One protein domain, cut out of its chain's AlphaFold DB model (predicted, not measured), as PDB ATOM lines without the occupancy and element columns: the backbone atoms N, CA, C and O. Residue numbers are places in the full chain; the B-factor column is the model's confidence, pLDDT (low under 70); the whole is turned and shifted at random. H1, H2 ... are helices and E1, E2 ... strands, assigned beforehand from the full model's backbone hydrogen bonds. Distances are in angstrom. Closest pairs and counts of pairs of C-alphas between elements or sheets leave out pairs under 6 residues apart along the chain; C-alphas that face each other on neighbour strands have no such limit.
ATOM      1  N   PHE A 142     195.579 223.955 326.713       93.44
ATOM      2  CA  PHE A 142     196.115 222.662 326.264       93.44
ATOM      3  C   PHE A 142     195.051 221.807 325.573       93.44
ATOM      4  O   PHE A 142     195.265 221.346 324.455       93.44
ATOM      5  N   SER A 143     193.888 221.639 326.212       94.56
ATOM      6  CA  SER A 143     192.785 220.845 325.659       94.56
ATOM      7  C   SER A 143     192.355 221.365 324.283       94.56
ATOM      8  O   SER A 143     192.181 220.583 323.348       94.56
ATOM      9  N   ILE A 144     192.252 222.689 324.127       94.31
ATOM     10  CA  ILE A 144     191.887 223.340 322.866       94.31
ATOM     11  C   ILE A 144     192.951 223.092 321.785       94.31
ATOM     12  O   ILE A 144     192.603 222.688 320.674       94.31
ATOM     13  N   LEU A 145     194.238 223.278 322.096       94.12
ATOM     14  CA  LEU A 145     195.316 223.101 321.119       94.12
ATOM     15  C   LEU A 145     195.516 221.647 320.692       94.12
ATOM     16  O   LEU A 145     195.782 221.393 319.518       94.12
ATOM     17  N   GLU A 146     195.388 220.685 321.604       93.94
ATOM     18  CA  GLU A 146     195.447 219.270 321.230       93.94
ATOM     19  C   GLU A 146     194.219 218.857 320.411       93.94
ATOM     20  O   GLU A 146     194.369 218.198 319.381       93.94
ATOM     21  N   SER A 147     193.025 219.342 320.772       95.50
ATOM     22  CA  SER A 147     191.805 219.134 319.972       95.50
ATOM     23  C   SER A 147     191.948 219.704 318.557       95.50
ATOM     24  O   SER A 147     191.547 219.072 317.580       95.50
ATOM     25  N   GLN A 148     192.555 220.884 318.430       95.44
ATOM     26  CA  GLN A 148     192.867 221.510 317.148       95.44
ATOM     27  C   GLN A 148     193.818 220.650 316.312       95.44
ATOM     28  O   GLN A 148     193.507 220.331 315.163       95.44
ATOM     29  N   LYS A 149     194.965 220.248 316.875       93.62
ATOM     30  CA  LYS A 149     195.951 219.409 316.172       93.62
ATOM     31  C   LYS A 149     195.323 218.099 315.702       93.62
ATOM     32  O   LYS A 149     195.545 217.680 314.564       93.62
ATOM     33  N   GLU A 150     194.525 217.470 316.557       95.25
ATOM     34  CA  GLU A 150     193.825 216.233 316.233       95.25
ATOM     35  C   GLU A 150     192.799 216.435 315.111       95.25
ATOM     36  O   GLU A 150     192.755 215.628 314.180       95.25
ATOM     37  N   PHE A 151     192.023 217.525 315.138       97.62
ATOM     38  CA  PHE A 151     191.076 217.837 314.069       97.62
ATOM     39  C   PHE A 151     191.773 217.963 312.712       97.62
ATOM     40  O   PHE A 151     191.345 217.339 311.740       97.62
ATOM     41  N   ILE A 152     192.876 218.712 312.642       97.12
ATOM     42  CA  ILE A 152     193.655 218.872 311.409       97.12
ATOM     43  C   ILE A 152     194.161 217.517 310.896       97.12
ATOM     44  O   ILE A 152     194.061 217.219 309.702       97.12
ATOM     45  N   GLN A 153     194.683 216.671 311.790       94.56
ATOM     46  CA  GLN A 153     195.157 215.331 311.435       94.56
ATOM     47  C   GLN A 153     194.021 214.450 310.902       94.56
ATOM     48  O   GLN A 153     194.170 213.841 309.839       94.56
ATOM     49  N   ARG A 154     192.874 214.418 311.596       95.69
ATOM     50  CA  ARG A 154     191.666 213.693 311.174       95.69
ATOM     51  C   ARG A 154     191.170 214.194 309.819       95.69
ATOM     52  O   ARG A 154     190.931 213.395 308.916       95.69
ATOM     53  N   TYR A 155     191.105 215.508 309.626       96.00
ATOM     54  CA  TYR A 155     190.672 216.109 308.369       96.00
ATOM     55  C   TYR A 155     191.574 215.706 307.195       96.00
ATOM     56  O   TYR A 155     191.079 215.338 306.126       96.00
ATOM     57  N   ARG A 156     192.901 215.728 307.378       92.81
ATOM     58  CA  ARG A 156     193.864 215.338 306.333       92.81
ATOM     59  C   ARG A 156     193.745 213.864 305.939       92.81
ATOM     60  O   ARG A 156     193.861 213.557 304.758       92.81
ATOM     61  N   ARG A 157     193.455 212.964 306.885       93.38
ATOM     62  CA  ARG A 157     193.324 211.517 306.622       93.38
ATOM     63  C   ARG A 157     191.899 211.034 306.316       93.38
ATOM     64  O   ARG A 157     191.707 209.836 306.141       93.38
ATOM     65  N   ARG A 158     190.912 211.934 306.218       91.88
ATOM     66  CA  ARG A 158     189.477 211.595 306.078       91.88
ATOM     67  C   ARG A 158     189.129 210.663 304.912       91.88
ATOM     68  O   ARG A 158     188.162 209.922 305.001       91.88
ATOM     69  N   HIS A 159     189.918 210.684 303.838       89.25
ATOM     70  CA  HIS A 159     189.720 209.811 302.672       89.25
ATOM     71  C   HIS A 159     190.252 208.384 302.880       89.25
ATOM     72  O   HIS A 159     189.909 207.488 302.119       89.25
ATOM     73  N   HIS A 160     191.079 208.167 303.906       88.69
ATOM     74  CA  HIS A 160     191.695 206.877 304.237       88.69
ATOM     75  C   HIS A 160     191.160 206.265 305.540       88.69
ATOM     76  O   HIS A 160     191.368 205.083 305.791       88.69
ATOM     77  N   ASP A 161     190.481 207.058 306.368       86.38
ATOM     78  CA  ASP A 161     189.938 206.658 307.666       86.38
ATOM     79  C   ASP A 161     188.469 207.084 307.753       86.38
ATOM     80  O   ASP A 161     188.154 208.256 307.973       86.38
ATOM     81  N   SER A 162     187.561 206.116 307.599       82.56
ATOM     82  CA  SER A 162     186.113 206.342 307.666       82.56
ATOM     83  C   SER A 162     185.627 206.809 309.042       82.56
ATOM     84  O   SER A 162     184.500 207.285 309.151       82.56
ATOM     85  N   HIS A 163     186.448 206.674 310.089       86.62
ATOM     86  CA  HIS A 163     186.140 207.132 311.447       86.62
ATOM     87  C   HIS A 163     186.769 208.493 311.767       86.62
ATOM     88  O   HIS A 163     186.565 209.027 312.860       86.62
ATOM     89  N   ALA A 164     187.514 209.089 310.830       88.81
ATOM     90  CA  ALA A 164     188.177 210.364 311.061       88.81
ATOM     91  C   ALA A 164     187.175 211.496 311.328       88.81
ATOM     92  O   ALA A 164     187.420 212.322 312.204       88.81
ATOM     93  N   LEU A 165     186.055 211.529 310.596       94.06
ATOM     94  CA  LEU A 165     185.026 212.566 310.691       94.06
ATOM     95  C   LEU A 165     183.616 211.944 310.767       94.06
ATOM     96  O   LEU A 165     183.408 210.874 310.199       94.06
ATOM     97  N   PRO A 166     182.638 212.594 311.429       95.31
ATOM     98  CA  PRO A 166     182.769 213.821 312.226       95.31
ATOM     99  C   PRO A 166     183.681 213.626 313.445       95.31
ATOM    100  O   PRO A 166     183.870 212.504 313.900       95.31
ATOM    101  N   MET A 167     184.242 214.712 313.971       97.31
ATOM    102  CA  MET A 167     184.943 214.732 315.254       97.31
ATOM    103  C   MET A 167     184.050 215.373 316.324       97.31
ATOM    104  O   MET A 167     183.548 216.480 316.128       97.31
ATOM    105  N   PHE A 168     183.857 214.698 317.457       97.00
ATOM    106  CA  PHE A 168     183.107 215.207 318.608       97.00
ATOM    107  C   PHE A 168     184.051 215.674 319.710       97.00
ATOM    108  O   PHE A 168     184.995 214.967 320.056       97.00
ATOM    109  N   THR A 169     183.773 216.825 320.316       95.69
ATOM    110  CA  THR A 169     184.533 217.301 321.484       95.69
ATOM    111  C   THR A 169     184.358 216.378 322.694       95.69
ATOM    112  O   THR A 169     183.303 215.762 322.871       95.69
ATOM    113  N   SER A 170     185.369 216.325 323.562       94.56
ATOM    114  CA  SER A 170     185.455 215.386 324.692       94.56
ATOM    115  C   SER A 170     185.354 216.028 326.085       94.56
ATOM    116  O   SER A 170     185.271 215.313 327.081       94.56
ATOM    117  N   SER A 171     185.319 217.363 326.192       92.88
ATOM    118  CA  SER A 171     185.423 218.069 327.484       92.88
ATOM    119  C   SER A 171     184.229 217.862 328.433       92.88
ATOM    120  O   SER A 171     184.383 218.009 329.654       92.88
ATOM    121  N   CYS A 172     183.047 217.530 327.893       93.62
ATOM    122  CA  CYS A 172     181.793 217.387 328.634       93.62
ATOM    123  C   CYS A 172     181.558 215.939 329.112       93.62
ATOM    124  O   CYS A 172     181.209 215.076 328.300       93.62
ATOM    125  N   PRO A 173     181.634 215.649 330.426       91.50
ATOM    126  CA  PRO A 173     181.576 214.264 330.899       91.50
ATOM    127  C   PRO A 173     180.204 213.608 330.720       91.50
ATOM    128  O   PRO A 173     180.130 212.410 330.453       91.50
ATOM    129  N   GLU A 294     188.702 232.483 323.203       84.38
ATOM    130  CA  GLU A 294     187.854 232.976 322.123       84.38
ATOM    131  C   GLU A 294     186.706 231.996 321.874       84.38
ATOM    132  O   GLU A 294     186.860 230.785 322.017       84.38
ATOM    133  N   GLY A 295     185.533 232.524 321.549       80.62
ATOM    134  CA  GLY A 295     184.325 231.724 321.476       80.62
ATOM    135  C   GLY A 295     183.096 232.509 321.890       80.62
ATOM    136  O   GLY A 295     183.136 233.326 322.816       80.62
ATOM    137  N   ARG A 296     181.977 232.205 321.236       72.75
ATOM    138  CA  ARG A 296     180.644 232.582 321.720       72.75
ATOM    139  C   ARG A 296     180.223 231.791 322.965       72.75
ATOM    140  O   ARG A 296     179.538 232.326 323.831       72.75
ATOM    141  N   GLY A 297     180.575 230.506 323.016       72.75
ATOM    142  CA  GLY A 297     180.294 229.619 324.145       72.75
ATOM    143  C   GLY A 297     181.379 229.684 325.220       72.75
ATOM    144  O   GLY A 297     182.482 230.164 324.977       72.75
ATOM    145  N   SER A 298     181.087 229.141 326.402       72.88
ATOM    146  CA  SER A 298     182.020 229.140 327.538       72.88
ATOM    147  C   SER A 298     183.220 228.198 327.389       72.88
ATOM    148  O   SER A 298     184.119 228.232 328.223       72.88
ATOM    149  N   GLU A 299     183.210 227.321 326.382       77.62
ATOM    150  CA  GLU A 299     184.238 226.292 326.177       77.62
ATOM    151  C   GLU A 299     185.306 226.715 325.157       77.62
ATOM    152  O   GLU A 299     186.466 226.352 325.309       77.62
ATOM    153  N   GLY A 300     184.932 227.495 324.137       81.31
ATOM    154  CA  GLY A 300     185.860 228.067 323.152       81.31
ATOM    155  C   GLY A 300     186.455 227.103 322.112       81.31
ATOM    156  O   GLY A 300     187.225 227.541 321.262       81.31
ATOM    157  N   PHE A 301     186.099 225.811 322.112       92.19
ATOM    158  CA  PHE A 301     186.706 224.821 321.208       92.19
ATOM    159  C   PHE A 301     186.285 225.040 319.753       92.19
ATOM    160  O   PHE A 301     187.142 225.104 318.874       92.19
ATOM    161  N   LEU A 302     184.979 225.162 319.482       94.75
ATOM    162  CA  LEU A 302     184.468 225.233 318.108       94.75
ATOM    163  C   LEU A 302     185.079 226.389 317.318       94.75
ATOM    164  O   LEU A 302     185.574 226.179 316.213       94.75
ATOM    165  N   GLU A 303     185.017 227.601 317.869       93.75
ATOM    166  CA  GLU A 303     185.471 228.819 317.189       93.75
ATOM    167  C   GLU A 303     186.976 228.781 316.933       93.75
ATOM    168  O   GLU A 303     187.418 229.031 315.812       93.75
ATOM    169  N   HIS A 304     187.746 228.374 317.941       94.62
ATOM    170  CA  HIS A 304     189.190 228.261 317.836       94.62
ATOM    171  C   HIS A 304     189.618 227.261 316.753       94.62
ATOM    172  O   HIS A 304     190.356 227.609 315.828       94.62
ATOM    173  N   ILE A 305     189.084 226.035 316.812       96.06
ATOM    174  CA  ILE A 305     189.413 224.983 315.846       96.06
ATOM    175  C   ILE A 305     188.946 225.383 314.442       96.06
ATOM    176  O   ILE A 305     189.634 225.096 313.467       96.06
ATOM    177  N   PHE A 306     187.811 226.077 314.316       96.81
ATOM    178  CA  PHE A 306     187.304 226.538 313.026       96.81
ATOM    179  C   PHE A 306     188.232 227.569 312.373       96.81
ATOM    180  O   PHE A 306     188.601 227.399 311.210       96.81
ATOM    181  N   LYS A 307     188.646 228.610 313.113       95.38
ATOM    182  CA  LYS A 307     189.569 229.643 312.606       95.38
ATOM    183  C   LYS A 307     190.917 229.042 312.228       95.38
ATOM    184  O   LYS A 307     191.447 229.332 311.154       95.38
ATOM    185  N   ASN A 308     191.447 228.158 313.070       95.56
ATOM    186  CA  ASN A 308     192.696 227.474 312.778       95.56
ATOM    187  C   ASN A 308     192.587 226.559 311.549       95.56
ATOM    188  O   ASN A 308     193.434 226.633 310.664       95.56
ATOM    189  N   ALA A 309     191.518 225.766 311.440       97.06
ATOM    190  CA  ALA A 309     191.275 224.904 310.289       97.06
ATOM    191  C   ALA A 309     191.121 225.693 308.986       97.06
ATOM    192  O   ALA A 309     191.698 225.307 307.971       97.06
ATOM    193  N   ALA A 310     190.395 226.814 309.007       97.06
ATOM    194  CA  ALA A 310     190.266 227.706 307.858       97.06
ATOM    195  C   ALA A 310     191.641 228.183 307.358       97.06
ATOM    196  O   ALA A 310     191.943 228.118 306.160       97.06
ATOM    197  N   LYS A 311     192.506 228.580 308.297       96.00
ATOM    198  CA  LYS A 311     193.851 229.071 308.009       96.00
ATOM    199  C   LYS A 311     194.793 227.965 307.545       96.00
ATOM    200  O   LYS A 311     195.428 228.109 306.504       96.00
ATOM    201  N   GLU A 312     194.886 226.863 308.284       94.75
ATOM    202  CA  GLU A 312     195.860 225.797 308.029       94.75
ATOM    203  C   GLU A 312     195.494 224.928 306.817       94.75
ATOM    204  O   GLU A 312     196.383 224.486 306.088       94.75
ATOM    205  N   LEU A 313     194.204 224.670 306.579       95.69
ATOM    206  CA  LEU A 313     193.766 223.792 305.489       95.69
ATOM    207  C   LEU A 313     193.497 224.551 304.187       95.69
ATOM    208  O   LEU A 313     193.673 223.979 303.113       95.69
ATOM    209  N   PHE A 314     193.074 225.818 304.266       95.69
ATOM    210  CA  PHE A 314     192.614 226.571 303.093       95.69
ATOM    211  C   PHE A 314     193.316 227.913 302.881       95.69
ATOM    212  O   PHE A 314     193.035 228.573 301.880       95.69
ATOM    213  N   GLY A 315     194.220 228.320 303.781       94.94
ATOM    214  CA  GLY A 315     194.907 229.610 303.701       94.94
ATOM    215  C   GLY A 315     193.985 230.811 303.926       94.94
ATOM    216  O   GLY A 315     194.304 231.907 303.472       94.94
ATOM    217  N   LEU A 316     192.833 230.611 304.577       93.81
ATOM    218  CA  LEU A 316     191.830 231.648 304.814       93.81
ATOM    219  C   LEU A 316     191.915 232.147 306.256       93.81
ATOM    220  O   LEU A 316     191.712 231.381 307.194       93.81
ATOM    221  N   ASP A 317     192.200 233.437 306.432       93.19
ATOM    222  CA  ASP A 317     192.185 234.069 307.751       93.19
ATOM    223  C   ASP A 317     190.759 234.527 308.091       93.19
ATOM    224  O   ASP A 317     190.200 235.405 307.431       93.19
ATOM    225  N   VAL A 318     190.143 233.880 309.083       91.75
ATOM    226  CA  VAL A 318     188.759 234.135 309.503       91.75
ATOM    227  C   VAL A 318     188.775 234.886 310.827       91.75
ATOM    228  O   VAL A 318     189.092 234.319 311.870       91.75
ATOM    229  N   HIS A 319     188.400 236.163 310.800       87.00
ATOM    230  CA  HIS A 319     188.332 236.986 312.011       87.00
ATOM    231  C   HIS A 319     186.971 236.902 312.706       87.00
ATOM    232  O   HIS A 319     186.912 236.817 313.933       87.00
ATOM    233  N   GLU A 320     185.884 236.861 311.935       85.62
ATOM    234  CA  GLU A 320     184.515 236.825 312.452       85.62
ATOM    235  C   GLU A 320     183.793 235.554 312.001       85.62
ATOM    236  O   GLU A 320     183.884 235.143 310.843       85.62
ATOM    237  N   ILE A 321     183.065 234.933 312.931       89.81
ATOM    238  CA  ILE A 321     182.270 233.733 312.685       89.81
ATOM    239  C   ILE A 321     180.782 234.069 312.773       89.81
ATOM    240  O   ILE A 321     180.301 234.587 313.779       89.81
ATOM    241  N   THR A 322     180.023 233.683 311.746       90.12
ATOM    242  CA  THR A 322     178.560 233.793 311.762       90.12
ATOM    243  C   THR A 322     177.922 232.481 312.213       90.12
ATOM    244  O   THR A 322     178.036 231.455 311.547       90.12
ATOM    245  N   TYR A 323     177.192 232.531 313.329       91.62
ATOM    246  CA  TYR A 323     176.432 231.394 313.852       91.62
ATOM    247  C   TYR A 323     174.998 231.399 313.326       91.62
ATOM    248  O   TYR A 323     174.205 232.291 313.643       91.62
ATOM    249  N   LYS A 324     174.620 230.348 312.600       93.56
ATOM    250  CA  LYS A 324     173.246 230.128 312.149       93.56
ATOM    251  C   LYS A 324     172.505 229.231 313.134       93.56
ATOM    252  O   LYS A 324     172.834 228.059 313.291       93.56
ATOM    253  N   ASN A 325     171.466 229.759 313.777       92.56
ATOM    254  CA  ASN A 325     170.570 228.937 314.590       92.56
ATOM    255  C   ASN A 325     169.798 227.966 313.689       92.56
ATOM    256  O   ASN A 325     169.191 228.385 312.704       92.56
ATOM    257  N   LEU A 326     169.766 226.688 314.061       87.81
ATOM    258  CA  LEU A 326     168.896 225.707 313.422       87.81
ATOM    259  C   LEU A 326     167.546 225.653 314.127       87.81
ATOM    260  O   LEU A 326     166.579 226.291 313.726       87.81
ATOM    261  N   ARG A 327     167.467 224.852 315.191       81.50
ATOM    262  CA  ARG A 327     166.218 224.578 315.904       81.50
ATOM    263  C   ARG A 327     165.973 225.576 317.030       81.50
ATOM    264  O   ARG A 327     164.827 225.878 317.346       81.50
ATOM    265  N   ASN A 328     167.044 225.999 317.693       89.31
ATOM    266  CA  ASN A 328     167.045 226.895 318.846       89.31
ATOM    267  C   ASN A 328     168.458 227.485 319.030       89.31
ATOM    268  O   ASN A 328     169.365 227.165 318.265       89.31
ATOM    269  N   ARG A 329     168.637 228.330 320.055       87.94
ATOM    270  CA  ARG A 329     169.923 228.961 320.409       87.94
ATOM    271  C   ARG A 329     171.026 227.949 320.761       87.94
ATOM    272  O   ARG A 329     172.191 228.268 320.610       87.94
ATOM    273  N   ASP A 330     170.650 226.746 321.182       90.50
ATOM    274  CA  ASP A 330     171.545 225.668 321.621       90.50
ATOM    275  C   ASP A 330     171.855 224.648 320.505       90.50
ATOM    276  O   ASP A 330     172.445 223.601 320.762       90.50
ATOM    277  N   PHE A 331     171.418 224.903 319.268       94.25
ATOM    278  CA  PHE A 331     171.810 224.120 318.098       94.25
ATOM    279  C   PHE A 331     172.145 225.071 316.954       94.25
ATOM    280  O   PHE A 331     171.252 225.564 316.258       94.25
ATOM    281  N   GLN A 332     173.440 225.319 316.781       94.19
ATOM    282  CA  GLN A 332     173.974 226.323 315.869       94.19
ATOM    283  C   GLN A 332     174.950 225.692 314.884       94.19
ATOM    284  O   GLN A 332     175.659 224.751 315.229       94.19
ATOM    285  N   GLU A 333     174.993 226.228 313.672       95.06
ATOM    286  CA  GLU A 333     175.940 225.848 312.630       95.06
ATOM    287  C   GLU A 333     176.844 227.017 312.275       95.06
ATOM    288  O   GLU A 333     176.430 228.179 312.328       95.06
ATOM    289  N   VAL A 334     178.057 226.678 311.861       95.06
ATOM    290  CA  VAL A 334     179.030 227.604 311.295       95.06
ATOM    291  C   VAL A 334     179.541 227.003 309.992       95.06
ATOM    292  O   VAL A 334     179.935 225.837 309.972       95.06
ATOM    293  N   THR A 335     179.539 227.786 308.916       96.38
ATOM    294  CA  THR A 335     180.022 227.370 307.594       96.38
ATOM    295  C   THR A 335     181.157 228.267 307.114       96.38
ATOM    296  O   THR A 335     181.140 229.478 307.322       96.38
ATOM    297  N   LEU A 336     182.148 227.660 306.461       95.56
ATOM    298  CA  LEU A 336     183.156 228.344 305.658       95.56
ATOM    299  C   LEU A 336     182.844 228.064 304.194       95.56
ATOM    300  O   LEU A 336     182.834 226.902 303.787       95.56
ATOM    301  N   GLU A 337     182.621 229.112 303.413       93.56
ATOM    302  CA  GLU A 337     182.324 229.004 301.985       93.56
ATOM    303  C   GLU A 337     183.381 229.742 301.158       93.56
ATOM    304  O   GLU A 337     183.856 230.809 301.550       93.56
ATOM    305  N   ARG A 338     183.748 229.175 300.005       89.62
ATOM    306  CA  ARG A 338     184.600 229.816 298.995       89.62
ATOM    307  C   ARG A 338     184.083 229.448 297.611       89.62
ATOM    308  O   ARG A 338     183.858 228.277 297.344       89.62
ATOM    309  N   ASP A 339     183.886 230.442 296.747       89.81
ATOM    310  CA  ASP A 339     183.422 230.257 295.361       89.81
ATOM    311  C   ASP A 339     182.119 229.435 295.219       89.81
ATOM    312  O   ASP A 339     181.890 228.776 294.210       89.81
ATOM    313  N   GLY A 340     181.241 229.486 296.230       86.62
ATOM    314  CA  GLY A 340     179.987 228.725 296.268       86.62
ATOM    315  C   GLY A 340     180.112 227.298 296.818       86.62
ATOM    316  O   GLY A 340     179.096 226.619 296.946       86.62
ATOM    317  N   GLU A 341     181.316 226.854 297.188       90.50
ATOM    318  CA  GLU A 341     181.559 225.559 297.824       90.50
ATOM    319  C   GLU A 341     181.717 225.692 299.341       90.50
ATOM    320  O   GLU A 341     182.428 226.567 299.841       90.50
ATOM    321  N   THR A 342     181.089 224.786 300.093       93.06
ATOM    322  CA  THR A 342     181.269 224.682 301.547       93.06
ATOM    323  C   THR A 342     182.547 223.905 301.864       93.06
ATOM    324  O   THR A 342     182.616 222.693 301.670       93.06
ATOM    325  N   LEU A 343     183.555 224.599 302.391       93.62
ATOM    326  CA  LEU A 343     184.855 224.031 302.760       93.62
ATOM    327  C   LEU A 343     184.840 223.384 304.150       93.62
ATOM    328  O   LEU A 343     185.425 222.316 304.353       93.62
ATOM    329  N   LEU A 344     184.177 224.039 305.108       96.50
ATOM    330  CA  LEU A 344     183.994 223.567 306.483       96.50
ATOM    331  C   LEU A 344     182.557 223.816 306.925       96.50
ATOM    332  O   LEU A 344     181.985 224.868 306.650       96.50
ATOM    333  N   GLN A 345     182.003 222.877 307.678       97.06
ATOM    334  CA  GLN A 345     180.724 223.007 308.350       97.06
ATOM    335  C   GLN A 345     180.826 222.394 309.744       97.06
ATOM    336  O   GLN A 345     181.003 221.186 309.905       97.06
ATOM    337  N   PHE A 346     180.757 223.235 310.770       97.19
ATOM    338  CA  PHE A 346     180.824 222.835 312.176       97.19
ATOM    339  C   PHE A 346     179.470 223.063 312.851       97.19
ATOM    340  O   PHE A 346     178.648 223.848 312.369       97.19
ATOM    341  N   ALA A 347     179.235 222.395 313.980       95.94
ATOM    342  CA  ALA A 347     178.028 222.602 314.775       95.94
ATOM    343  C   ALA A 347     178.302 222.665 316.282       95.94
ATOM    344  O   ALA A 347     179.072 221.870 316.810       95.94
ATOM    345  N   ALA A 348     177.608 223.568 316.975       95.44
ATOM    346  CA  ALA A 348     177.469 223.560 318.429       95.44
ATOM    347  C   ALA A 348     176.118 222.932 318.788       95.44
ATOM    348  O   ALA A 348     175.070 223.397 318.330       95.44
ATOM    349  N   VAL A 349     176.138 221.863 319.585       95.06
ATOM    350  CA  VAL A 349     174.961 221.073 319.963       95.06
ATOM    351  C   VAL A 349     174.906 220.938 321.477       95.06
ATOM    352  O   VAL A 349     175.535 220.064 322.073       95.06
ATOM    353  N   TYR A 350     174.119 221.801 322.111       92.94
ATOM    354  CA  TYR A 350     173.980 221.852 323.560       92.94
ATOM    355  C   TYR A 350     172.616 221.315 324.007       92.94
ATOM    356  O   TYR A 350     171.583 221.555 323.377       92.94
ATOM    357  N   GLY A 351     172.591 220.582 325.117       89.69
ATOM    358  CA  GLY A 351     171.379 220.002 325.687       89.69
ATOM    359  C   GLY A 351     170.976 218.657 325.070       89.69
ATOM    360  O   GLY A 351     170.886 218.502 323.850       89.69
ATOM    361  N   PHE A 352     170.596 217.688 325.913       86.81
ATOM    362  CA  PHE A 352     170.225 216.327 325.480       86.81
ATOM    363  C   PHE A 352     169.157 216.244 324.387       86.81
ATOM    364  O   PHE A 352     169.203 215.348 323.547       86.81
ATOM    365  N   ARG A 353     168.205 217.180 324.348       86.44
ATOM    366  CA  ARG A 353     167.182 217.216 323.292       86.44
ATOM    367  C   ARG A 353     167.799 217.463 321.908       86.44
ATOM    368  O   ARG A 353     167.368 216.864 320.919       86.44
ATOM    369  N   ASN A 354     168.796 218.342 321.833       92.38
ATOM    370  CA  ASN A 354     169.522 218.613 320.598       92.38
ATOM    371  C   ASN A 354     170.500 217.469 320.292       92.38
ATOM    372  O   ASN A 354     170.533 217.011 319.152       92.38
ATOM    373  N   ILE A 355     171.170 216.908 321.309       92.31
ATOM    374  CA  ILE A 355     172.033 215.718 321.166       92.31
ATOM    375  C   ILE A 355     171.258 214.538 320.569       92.31
ATOM    376  O   ILE A 355     171.694 213.935 319.595       92.31
ATOM    377  N   GLN A 356     170.058 214.234 321.068       88.25
ATOM    378  CA  GLN A 356     169.209 213.177 320.504       88.25
ATOM    379  C   GLN A 356     168.830 213.451 319.041       88.25
ATOM    380  O   GLN A 356     168.730 212.524 318.238       88.25
ATOM    381  N   THR A 357     168.643 214.724 318.681       91.31
ATOM    382  CA  THR A 357     168.363 215.125 317.295       91.31
ATOM    383  C   THR A 357     169.578 214.871 316.401       91.31
ATOM    384  O   THR A 357     169.423 214.314 315.315       91.31
ATOM    385  N   LEU A 358     170.779 215.230 316.863       93.38
ATOM    386  CA  LEU A 358     172.041 214.927 316.193       93.38
ATOM    387  C   LEU A 358     172.225 213.414 316.022       93.38
ATOM    388  O   LEU A 358     172.413 212.951 314.905       93.38
ATOM    389  N   VAL A 359     172.073 212.626 317.088       90.44
ATOM    390  CA  VAL A 359     172.198 211.158 317.043       90.44
ATOM    391  C   VAL A 359     171.209 210.534 316.058       90.44
ATOM    392  O   VAL A 359     171.552 209.602 315.334       90.44
ATOM    393  N   HIS A 360     169.979 211.044 315.985       90.38
ATOM    394  CA  HIS A 360     169.006 210.580 314.994       90.38
ATOM    395  C   HIS A 360     169.454 210.868 313.557       90.38
ATOM    396  O   HIS A 360     169.273 210.026 312.680       90.38
ATOM    397  N   ARG A 361     170.070 212.032 313.316       91.19
ATOM    398  CA  ARG A 361     170.687 212.369 312.024       91.19
ATOM    399  C   ARG A 361     171.867 211.441 311.703       91.19
ATOM    400  O   ARG A 361     171.931 210.928 310.590       91.19
ATOM    401  N   MET A 362     172.711 211.129 312.693       90.38
ATOM    402  CA  MET A 362     173.812 210.161 312.554       90.38
ATOM    403  C   MET A 362     173.315 208.771 312.157       90.38
ATOM    404  O   MET A 362     173.803 208.193 311.194       90.38
ATOM    405  N   LYS A 363     172.289 208.251 312.842       88.50
ATOM    406  CA  LYS A 363     171.703 206.929 312.543       88.50
ATOM    407  C   LYS A 363     171.097 206.830 311.143       88.50
ATOM    408  O   LYS A 363     170.928 205.729 310.633       88.50
ATOM    409  N   LYS A 364     170.749 207.966 310.539       91.25
ATOM    410  CA  LYS A 364     170.261 208.064 309.158       91.25
ATOM    411  C   LYS A 364     171.377 208.286 308.132       91.25
ATOM    412  O   LYS A 364     171.065 208.462 306.962       91.25
ATOM    413  N   GLY A 365     172.640 208.318 308.559       84.75
ATOM    414  CA  GLY A 365     173.788 208.583 307.690       84.75
ATOM    415  C   GLY A 365     173.895 210.037 307.226       84.75
ATOM    416  O   GLY A 365     174.548 210.300 306.226       84.75
ATOM    417  N   HIS A 366     173.246 210.986 307.910       82.81
ATOM    418  CA  HIS A 366     173.167 212.377 307.461       82.81
ATOM    419  C   HIS A 366     173.784 213.344 308.478       82.81
ATOM    420  O   HIS A 366     173.074 214.012 309.232       82.81
ATOM    421  N   VAL A 367     175.111 213.448 308.488       87.88
ATOM    422  CA  VAL A 367     175.849 214.398 309.336       87.88
ATOM    423  C   VAL A 367     176.737 215.245 308.437       87.88
ATOM    424  O   VAL A 367     177.770 214.756 307.993       87.88
ATOM    425  N   PRO A 368     176.357 216.497 308.144       90.12
ATOM    426  CA  PRO A 368     177.132 217.326 307.229       90.12
ATOM    427  C   PRO A 368     178.339 217.987 307.920       90.12
ATOM    428  O   PRO A 368     179.082 218.735 307.294       90.12
ATOM    429  N   TYR A 369     178.536 217.723 309.216       95.94
ATOM    430  CA  TYR A 369     179.539 218.389 310.035       95.94
ATOM    431  C   TYR A 369     180.868 217.645 310.039       95.94
ATOM    432  O   TYR A 369     180.888 216.428 310.202       95.94
ATOM    433  N   GLN A 370     181.979 218.374 309.959       97.06
ATOM    434  CA  GLN A 370     183.305 217.793 310.197       97.06
ATOM    435  C   GLN A 370     183.673 217.833 311.683       97.06
ATOM    436  O   GLN A 370     184.311 216.905 312.171       97.06
ATOM    437  N   LEU A 371     183.225 218.850 312.420       97.56
ATOM    438  CA  LEU A 371     183.381 218.936 313.871       97.56
ATOM    439  C   LEU A 371     182.061 219.316 314.536       97.56
ATOM    440  O   LEU A 371     181.319 220.171 314.045       97.56
ATOM    441  N   VAL A 372     181.779 218.679 315.668       96.81
ATOM    442  CA  VAL A 372     180.615 218.985 316.494       96.81
ATOM    443  C   VAL A 372     181.049 219.173 317.945       96.81
ATOM    444  O   VAL A 372     181.530 218.242 318.593       96.81
ATOM    445  N   GLU A 373     180.837 220.377 318.466       96.56
ATOM    446  CA  GLU A 373     180.973 220.664 319.889       96.56
ATOM    447  C   GLU A 373     179.695 220.238 320.612       96.56
ATOM    448  O   GLU A 373     178.600 220.700 320.281       96.56
ATOM    449  N   VAL A 374     179.823 219.329 321.580       94.81
ATOM    450  CA  VAL A 374     178.677 218.701 322.248       94.81
ATOM    451  C   VAL A 374     178.728 218.925 323.752       94.81
ATOM    452  O   VAL A 374     179.638 218.440 324.422       94.81
ATOM    453  N   LEU A 375     177.709 219.600 324.290       93.06
ATOM    454  CA  LEU A 375     177.560 219.852 325.728       93.06
ATOM    455  C   LEU A 375     176.207 219.342 326.233       93.06
ATOM    456  O   LEU A 375     175.159 219.604 325.650       93.06
ATOM    457  N   SER A 376     176.206 218.640 327.363       90.56
ATOM    458  CA  SER A 376     174.997 218.065 327.971       90.56
ATOM    459  C   SER A 376     173.970 219.098 328.438       90.56
ATOM    460  O   SER A 376     172.764 218.831 328.407       90.56
ATOM    461  N   CYS A 377     174.438 220.260 328.893       87.31
ATOM    462  CA  CYS A 377     173.609 221.324 329.451       87.31
ATOM    463  C   CYS A 377     173.177 222.303 328.344       87.31
ATOM    464  O   CYS A 377     174.036 222.767 327.595       87.31
ATOM    465  N   PRO A 378     171.877 222.642 328.227       85.75
ATOM    466  CA  PRO A 378     171.442 223.798 327.435       85.75
ATOM    467  C   PRO A 378     172.146 225.062 327.946       85.75
ATOM    468  O   PRO A 378     172.293 225.188 329.156       85.75
ATOM    469  N   GLY A 379     172.591 225.969 327.075       84.38
ATOM    470  CA  GLY A 379     173.388 227.138 327.473       84.38
ATOM    471  C   GLY A 379     174.846 226.839 327.858       84.38
ATOM    472  O   GLY A 379     175.553 227.737 328.307       84.38
ATOM    473  N   GLY A 380     175.316 225.597 327.698       88.69
ATOM    474  CA  GLY A 380     176.693 225.206 328.001       88.69
ATOM    475  C   GLY A 380     177.005 225.141 329.501       88.69
ATOM    476  O   GLY A 380     176.113 224.989 330.339       88.69
ATOM    477  N   CYS A 381     178.290 225.218 329.854       90.38
ATOM    478  CA  CYS A 381     178.756 224.978 331.224       90.38
ATOM    479  C   CYS A 381     178.340 226.065 332.226       90.38
ATOM    480  O   CYS A 381     178.212 225.762 333.410       90.38
ATOM    481  N   LEU A 382     178.049 227.293 331.774       89.75
ATOM    482  CA  LEU A 382     177.493 228.352 332.634       89.75
ATOM    483  C   LEU A 382     176.121 227.976 333.208       89.75
ATOM    484  O   LEU A 382     175.798 228.360 334.324       89.75
ATOM    485  N   SER A 383     175.346 227.174 332.475       87.06
ATOM    486  CA  SER A 383     174.052 226.629 332.908       87.06
ATOM    487  C   SER A 383     174.179 225.234 333.545       87.06
ATOM    488  O   SER A 383     173.213 224.465 333.599       87.06
ATOM    489  N   GLY A 384     175.387 224.860 333.976       85.12
ATOM    490  CA  GLY A 384     175.647 223.590 334.638       85.12
ATOM    491  C   GLY A 384     174.839 223.451 335.929       85.12
ATOM    492  O   GLY A 384     174.682 224.399 336.692       85.12
ATOM    493  N   ARG A 385     174.337 222.242 336.203       82.19
ATOM    494  CA  ARG A 385     173.504 221.975 337.392       82.19
ATOM    495  C   ARG A 385     174.254 222.101 338.724       82.19
ATOM    496  O   ARG A 385     173.619 222.051 339.762       82.19
ATOM    497  N   GLY A 386     175.584 222.212 338.696       84.12
ATOM    498  CA  GLY A 386     176.392 222.440 339.895       84.12
ATOM    499  C   GLY A 386     176.420 223.908 340.334       84.12
ATOM    500  O   GLY A 386     176.855 224.201 341.446       84.12
ATOM    501  N   GLN A 387     175.957 224.829 339.487       80.38
ATOM    502  CA  GLN A 387     175.668 226.204 339.887       80.38
ATOM    503  C   GLN A 387     174.412 226.183 340.775       80.38
ATOM    504  O   GLN A 387     173.484 225.437 340.469       80.38
ATOM    505  N   ALA A 388     174.399 226.923 341.890       62.84
ATOM    506  CA  ALA A 388     173.368 226.762 342.924       62.84
ATOM    507  C   ALA A 388     171.931 226.836 342.375       62.84
ATOM    508  O   ALA A 388     171.621 227.634 341.487       62.84
ATOM    509  N   GLU A 389     171.057 226.002 342.942       56.69
ATOM    510  CA  GLU A 389     169.641 225.949 342.594       56.69
ATOM    511  C   GLU A 389     168.893 227.188 343.112       56.69
ATOM    512  O   GLU A 389     169.249 227.787 344.127       56.69
ATOM    513  N   SER A 390     167.837 227.584 342.399       46.56
ATOM    514  CA  SER A 390     166.833 228.500 342.941       46.56
ATOM    515  C   SER A 390     166.156 227.853 344.158       46.56
ATOM    516  O   SER A 390     166.014 226.634 344.200       46.56
ATOM    517  N   GLU A 391     165.655 228.664 345.098       41.28
ATOM    518  CA  GLU A 391     164.784 228.226 346.209       41.28
ATOM    519  C   GLU A 391     163.572 227.395 345.729       41.28
ATOM    520  O   GLU A 391     162.963 226.649 346.494       41.28
ATOM    521  N   VAL A 392     163.244 227.479 344.433       39.34
ATOM    522  CA  VAL A 392     162.323 226.577 343.745       39.34
ATOM    523  C   VAL A 392     163.106 225.434 343.088       39.34
ATOM    524  O   VAL A 392     163.724 225.603 342.033       39.34
ATOM    525  N   VAL A 393     163.021 224.254 343.710       43.16
ATOM    526  CA  VAL A 393     163.664 222.994 343.297       43.16
ATOM    527  C   VAL A 393     163.616 222.790 341.774       43.16
ATOM    528  O   VAL A 393     162.549 222.702 341.160       43.16
ATOM    529  N   GLY A 394     164.795 222.671 341.155       44.78
ATOM    530  CA  GLY A 394     164.950 222.141 339.797       44.78
ATOM    531  C   GLY A 394     164.853 223.123 338.619       44.78
ATOM    532  O   GLY A 394     164.921 222.670 337.468       44.78
ATOM    533  N   ARG A 395     164.746 224.444 338.837       48.97
ATOM    534  CA  ARG A 395     164.935 225.454 337.771       48.97
ATOM    535  C   ARG A 395     166.074 226.413 338.109       48.97
ATOM    536  O   ARG A 395     165.993 227.145 339.086       48.97
ATOM    537  N   LEU A 396     167.094 226.469 337.243       59.47
ATOM    538  CA  LEU A 396     168.003 227.615 337.234       59.47
ATOM    539  C   LEU A 396     167.207 228.870 336.867       59.47
ATOM    540  O   LEU A 396     166.408 228.864 335.919       59.47
ATOM    541  N   ASP A 397     167.448 229.938 337.616       74.88
ATOM    542  CA  ASP A 397     166.914 231.252 337.307       74.88
ATOM    543  C   ASP A 397     167.496 231.731 335.967       74.88
ATOM    544  O   ASP A 397     168.705 231.890 335.798       74.88
ATOM    545  N   LYS A 398     166.618 231.939 334.980       80.75
ATOM    546  CA  LYS A 398     167.017 232.422 333.653       80.75
ATOM    547  C   LYS A 398     167.658 233.805 333.724       80.75
ATOM    548  O   LYS A 398     168.521 234.089 332.900       80.75
ATOM    549  N   TYR A 408     180.535 236.808 332.045       92.75
ATOM    550  CA  TYR A 408     181.568 235.997 331.399       92.75
ATOM    551  C   TYR A 408     181.992 236.582 330.047       92.75
ATOM    552  O   TYR A 408     183.183 236.671 329.759       92.75
ATOM    553  N   SER A 409     181.038 237.040 329.230       90.81
ATOM    554  CA  SER A 409     181.321 237.613 327.906       90.81
ATOM    555  C   SER A 409     182.137 238.908 327.969       90.81
ATOM    556  O   SER A 409     182.854 239.206 327.011       90.81
ATOM    557  N   SER A 410     182.049 239.639 329.087       90.50
ATOM    558  CA  SER A 410     182.803 240.872 329.350       90.50
ATOM    559  C   SER A 410     184.298 240.648 329.601       90.50
ATOM    560  O   SER A 410     185.085 241.589 329.479       90.50
ATOM    561  N   LEU A 411     184.708 239.409 329.907       91.94
ATOM    562  CA  LEU A 411     186.115 239.088 330.121       91.94
ATOM    563  C   LEU A 411     186.934 239.287 328.838       91.94
ATOM    564  O   LEU A 411     186.477 238.911 327.748       91.94
ATOM    565  N   PRO A 412     188.172 239.796 328.960       92.19
ATOM    566  CA  PRO A 412     189.088 239.880 327.837       92.19
ATOM    567  C   PRO A 412     189.395 238.490 327.270       92.19
ATOM    568  O   PRO A 412     189.598 237.515 327.998       92.19
ATOM    569  N   VAL A 413     189.456 238.421 325.943       90.62
ATOM    570  CA  VAL A 413     189.810 237.204 325.212       90.62
ATOM    571  C   VAL A 413     191.327 237.080 325.113       90.62
ATOM    572  O   VAL A 413     192.015 238.039 324.755       90.62
ATOM    573  N   ARG A 414     191.857 235.886 325.385       89.25
ATOM    574  CA  ARG A 414     193.260 235.538 325.138       89.25
ATOM    575  C   ARG A 414     193.331 234.200 324.413       89.25
ATOM    576  O   ARG A 414     192.771 233.216 324.880       89.25
ATOM    577  N   LEU A 415     194.042 234.168 323.289       89.31
ATOM    578  CA  LEU A 415     194.244 232.937 322.525       89.31
ATOM    579  C   LEU A 415     195.266 232.018 323.221       89.31
ATOM    580  O   LEU A 415     196.260 232.522 323.761       89.31
ATOM    581  N   PRO A 416     195.075 230.685 323.198       89.38
ATOM    582  CA  PRO A 416     196.040 229.735 323.743       89.38
ATOM    583  C   PRO A 416     197.461 229.893 323.172       89.38
ATOM    584  O   PRO A 416     198.424 229.855 323.932       89.38
ATOM    585  N   GLU A 417     197.616 230.144 321.868       87.06
ATOM    586  CA  GLU A 417     198.918 230.228 321.184       87.06
ATOM    587  C   GLU A 417     199.719 231.476 321.534       87.06
ATOM    588  O   GLU A 417     200.915 231.519 321.263       87.06
ATOM    589  N   VAL A 418     199.098 232.508 322.100       87.31
ATOM    590  CA  VAL A 418     199.824 233.709 322.542       87.31
ATOM    591  C   VAL A 418     200.105 233.684 324.040       87.31
ATOM    592  O   VAL A 418     200.695 234.627 324.563       87.31
ATOM    593  N   ASN A 419     199.691 232.628 324.751       87.56
ATOM    594  CA  ASN A 419     199.908 232.507 326.184       87.56
ATOM    595  C   ASN A 419     201.340 232.007 326.474       87.56
ATOM    596  O   ASN A 419     201.624 230.824 326.266       87.56
ATOM    597  N   PRO A 420     202.253 232.856 326.989       86.75
ATOM    598  CA  PRO A 420     203.640 232.457 327.225       86.75
ATOM    599  C   PRO A 420     203.762 231.333 328.258       86.75
ATOM    600  O   PRO A 420     204.599 230.455 328.092       86.75
ATOM    601  N   ALA A 421     202.890 231.300 329.274       87.81
ATOM    602  CA  ALA A 421     202.904 230.251 330.293       87.81
ATOM    603  C   ALA A 421     202.638 228.864 329.693       87.81
ATOM    604  O   ALA A 421     203.222 227.863 330.104       87.81
ATOM    605  N   LEU A 422     201.770 228.812 328.687       88.75
ATOM    606  CA  LEU A 422     201.426 227.581 327.997       88.75
ATOM    607  C   LEU A 422     202.602 227.088 327.140       88.75
ATOM    608  O   LEU A 422     202.930 225.906 327.193       88.75
ATOM    609  N   HIS A 423     203.309 227.989 326.448       87.12
ATOM    610  CA  HIS A 423     204.556 227.656 325.739       87.12
ATOM    611  C   HIS A 423     205.647 227.140 326.671       87.12
ATOM    612  O   HIS A 423     206.265 226.119 326.371       87.12
ATOM    613  N   THR A 424     205.853 227.808 327.810       88.44
ATOM    614  CA  THR A 424     206.794 227.358 328.840       88.44
ATOM    615  C   THR A 424     206.457 225.946 329.293       88.44
ATOM    616  O   THR A 424     207.340 225.102 329.324       88.44
ATOM    617  N   LEU A 425     205.188 225.637 329.566       88.62
ATOM    618  CA  LEU A 425     204.796 224.285 329.961       88.62
ATOM    619  C   LEU A 425     204.960 223.255 328.832       88.62
ATOM    620  O   LEU A 425     205.413 222.145 329.099       88.62
ATOM    621  N   TYR A 426     204.676 223.590 327.569       85.00
ATOM    622  CA  TYR A 426     204.982 222.672 326.462       85.00
ATOM    623  C   TYR A 426     206.473 222.313 326.407       85.00
ATOM    624  O   TYR A 426     206.808 221.162 326.141       85.00
ATOM    625  N   GLN A 427     207.366 223.265 326.676       85.44
ATOM    626  CA  GLN A 427     208.812 223.031 326.683       85.44
ATOM    627  C   GLN A 427     209.265 222.321 327.971       85.44
ATOM    628  O   GLN A 427     209.824 221.227 327.930       85.44
ATOM    629  N   ASP A 428     208.967 222.893 329.129       84.12
ATOM    630  CA  ASP A 428     209.521 222.463 330.412       84.12
ATOM    631  C   ASP A 428     208.847 221.214 330.979       84.12
ATOM    632  O   ASP A 428     209.494 220.421 331.657       84.12
ATOM    633  N   TRP A 429     207.546 221.037 330.740       83.69
ATOM    634  CA  TRP A 429     206.798 219.897 331.268       83.69
ATOM    635  C   TRP A 429     206.723 218.756 330.255       83.69
ATOM    636  O   TRP A 429     207.009 217.610 330.601       83.69
TER     637      TRP A 429
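Overview. This is residues 142 to 173, 294 to 398 and 408 to 429 of the 786 residues of a protein of Larimichthys crocea (UniProt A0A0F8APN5). A four-stranded sheet stands between two helices, H2 over one face and H3 over the other, as three layers; H1 packs on H2, and H4 lies farthest out. Residues 376 to 398, with no named element, reach up to 33 A from the mean of the C-alphas. The printed part has 159 residues, with four named helices and four named strands in the order H1 H2 E1 E2 E3 H3 E4 H4; the sheet, E1 E2 E3 E4, is mixed, as is the class, helices and strands. It is compact, with a radius of gyration of the C-alphas of 17.0 A and spans of 51 by 46 by 28 A.

Arrangement. E1, residues 324 to 328, E2, 331 to 338, and E3, 341 to 350, form a meander of two hairpins, each strand the antiparallel neighbour of the one before; within hydrogen-bond range are N 324 and O 333, 2.8 A, and N 334 and O 346, 2.9 A. E4, 371 to 375, is parallel to E3, with N 373 and O 347 at 2.8 A. E3, H3, residues 352 to 363, and E4 make a strand-helix-strand unit, a helix between parallel neighbours, with a right-handed crossover. H3 is over E3, its height over the sheet 9.7 A; C-alphas 349 and 355 are closest, 6.2 A. On the opposite face H2, residues 301 to 314, is over E3 and only just not over E4, where 2 of its C-alphas fall; its height is 8.8 A. H1, residues 142 to 157, touches H2 at a steep tilt of 41 degrees, the same way, the C-alphas of Gln 148 and Ile 305 closest at 5.1 A. H4, residues 420 to 429, is close to H1 but not clearly touching, the C-alphas of Phe 142 and Leu 422 closest at 7.4 A. In H1, H2, H3 and H4 every O i to N i+4 pair is within hydrogen-bond range.

Along the chain. H1 starts at C-alpha 142 (196.115, 222.662, 326.264) and is 22.8 A long. E3, 27.1 A, starts at C-alpha 341 (181.559, 225.559, 297.824); E2 measures 23.7 A and H2 19.1 A. H4 ends at C-alpha 429 (206.798, 219.897, 331.268).

Size, cuts and confidence. The C-alphas of His 160 and Glu 391 are the farthest apart, 54.2 A. Residues 174 to 293 and 399 to 407 are not printed; the gaps between C-alphas are 21.6 A and 15.2 A. Of the links that are printed whole, none is long. Residues 388 to 396 are under pLDDT 70.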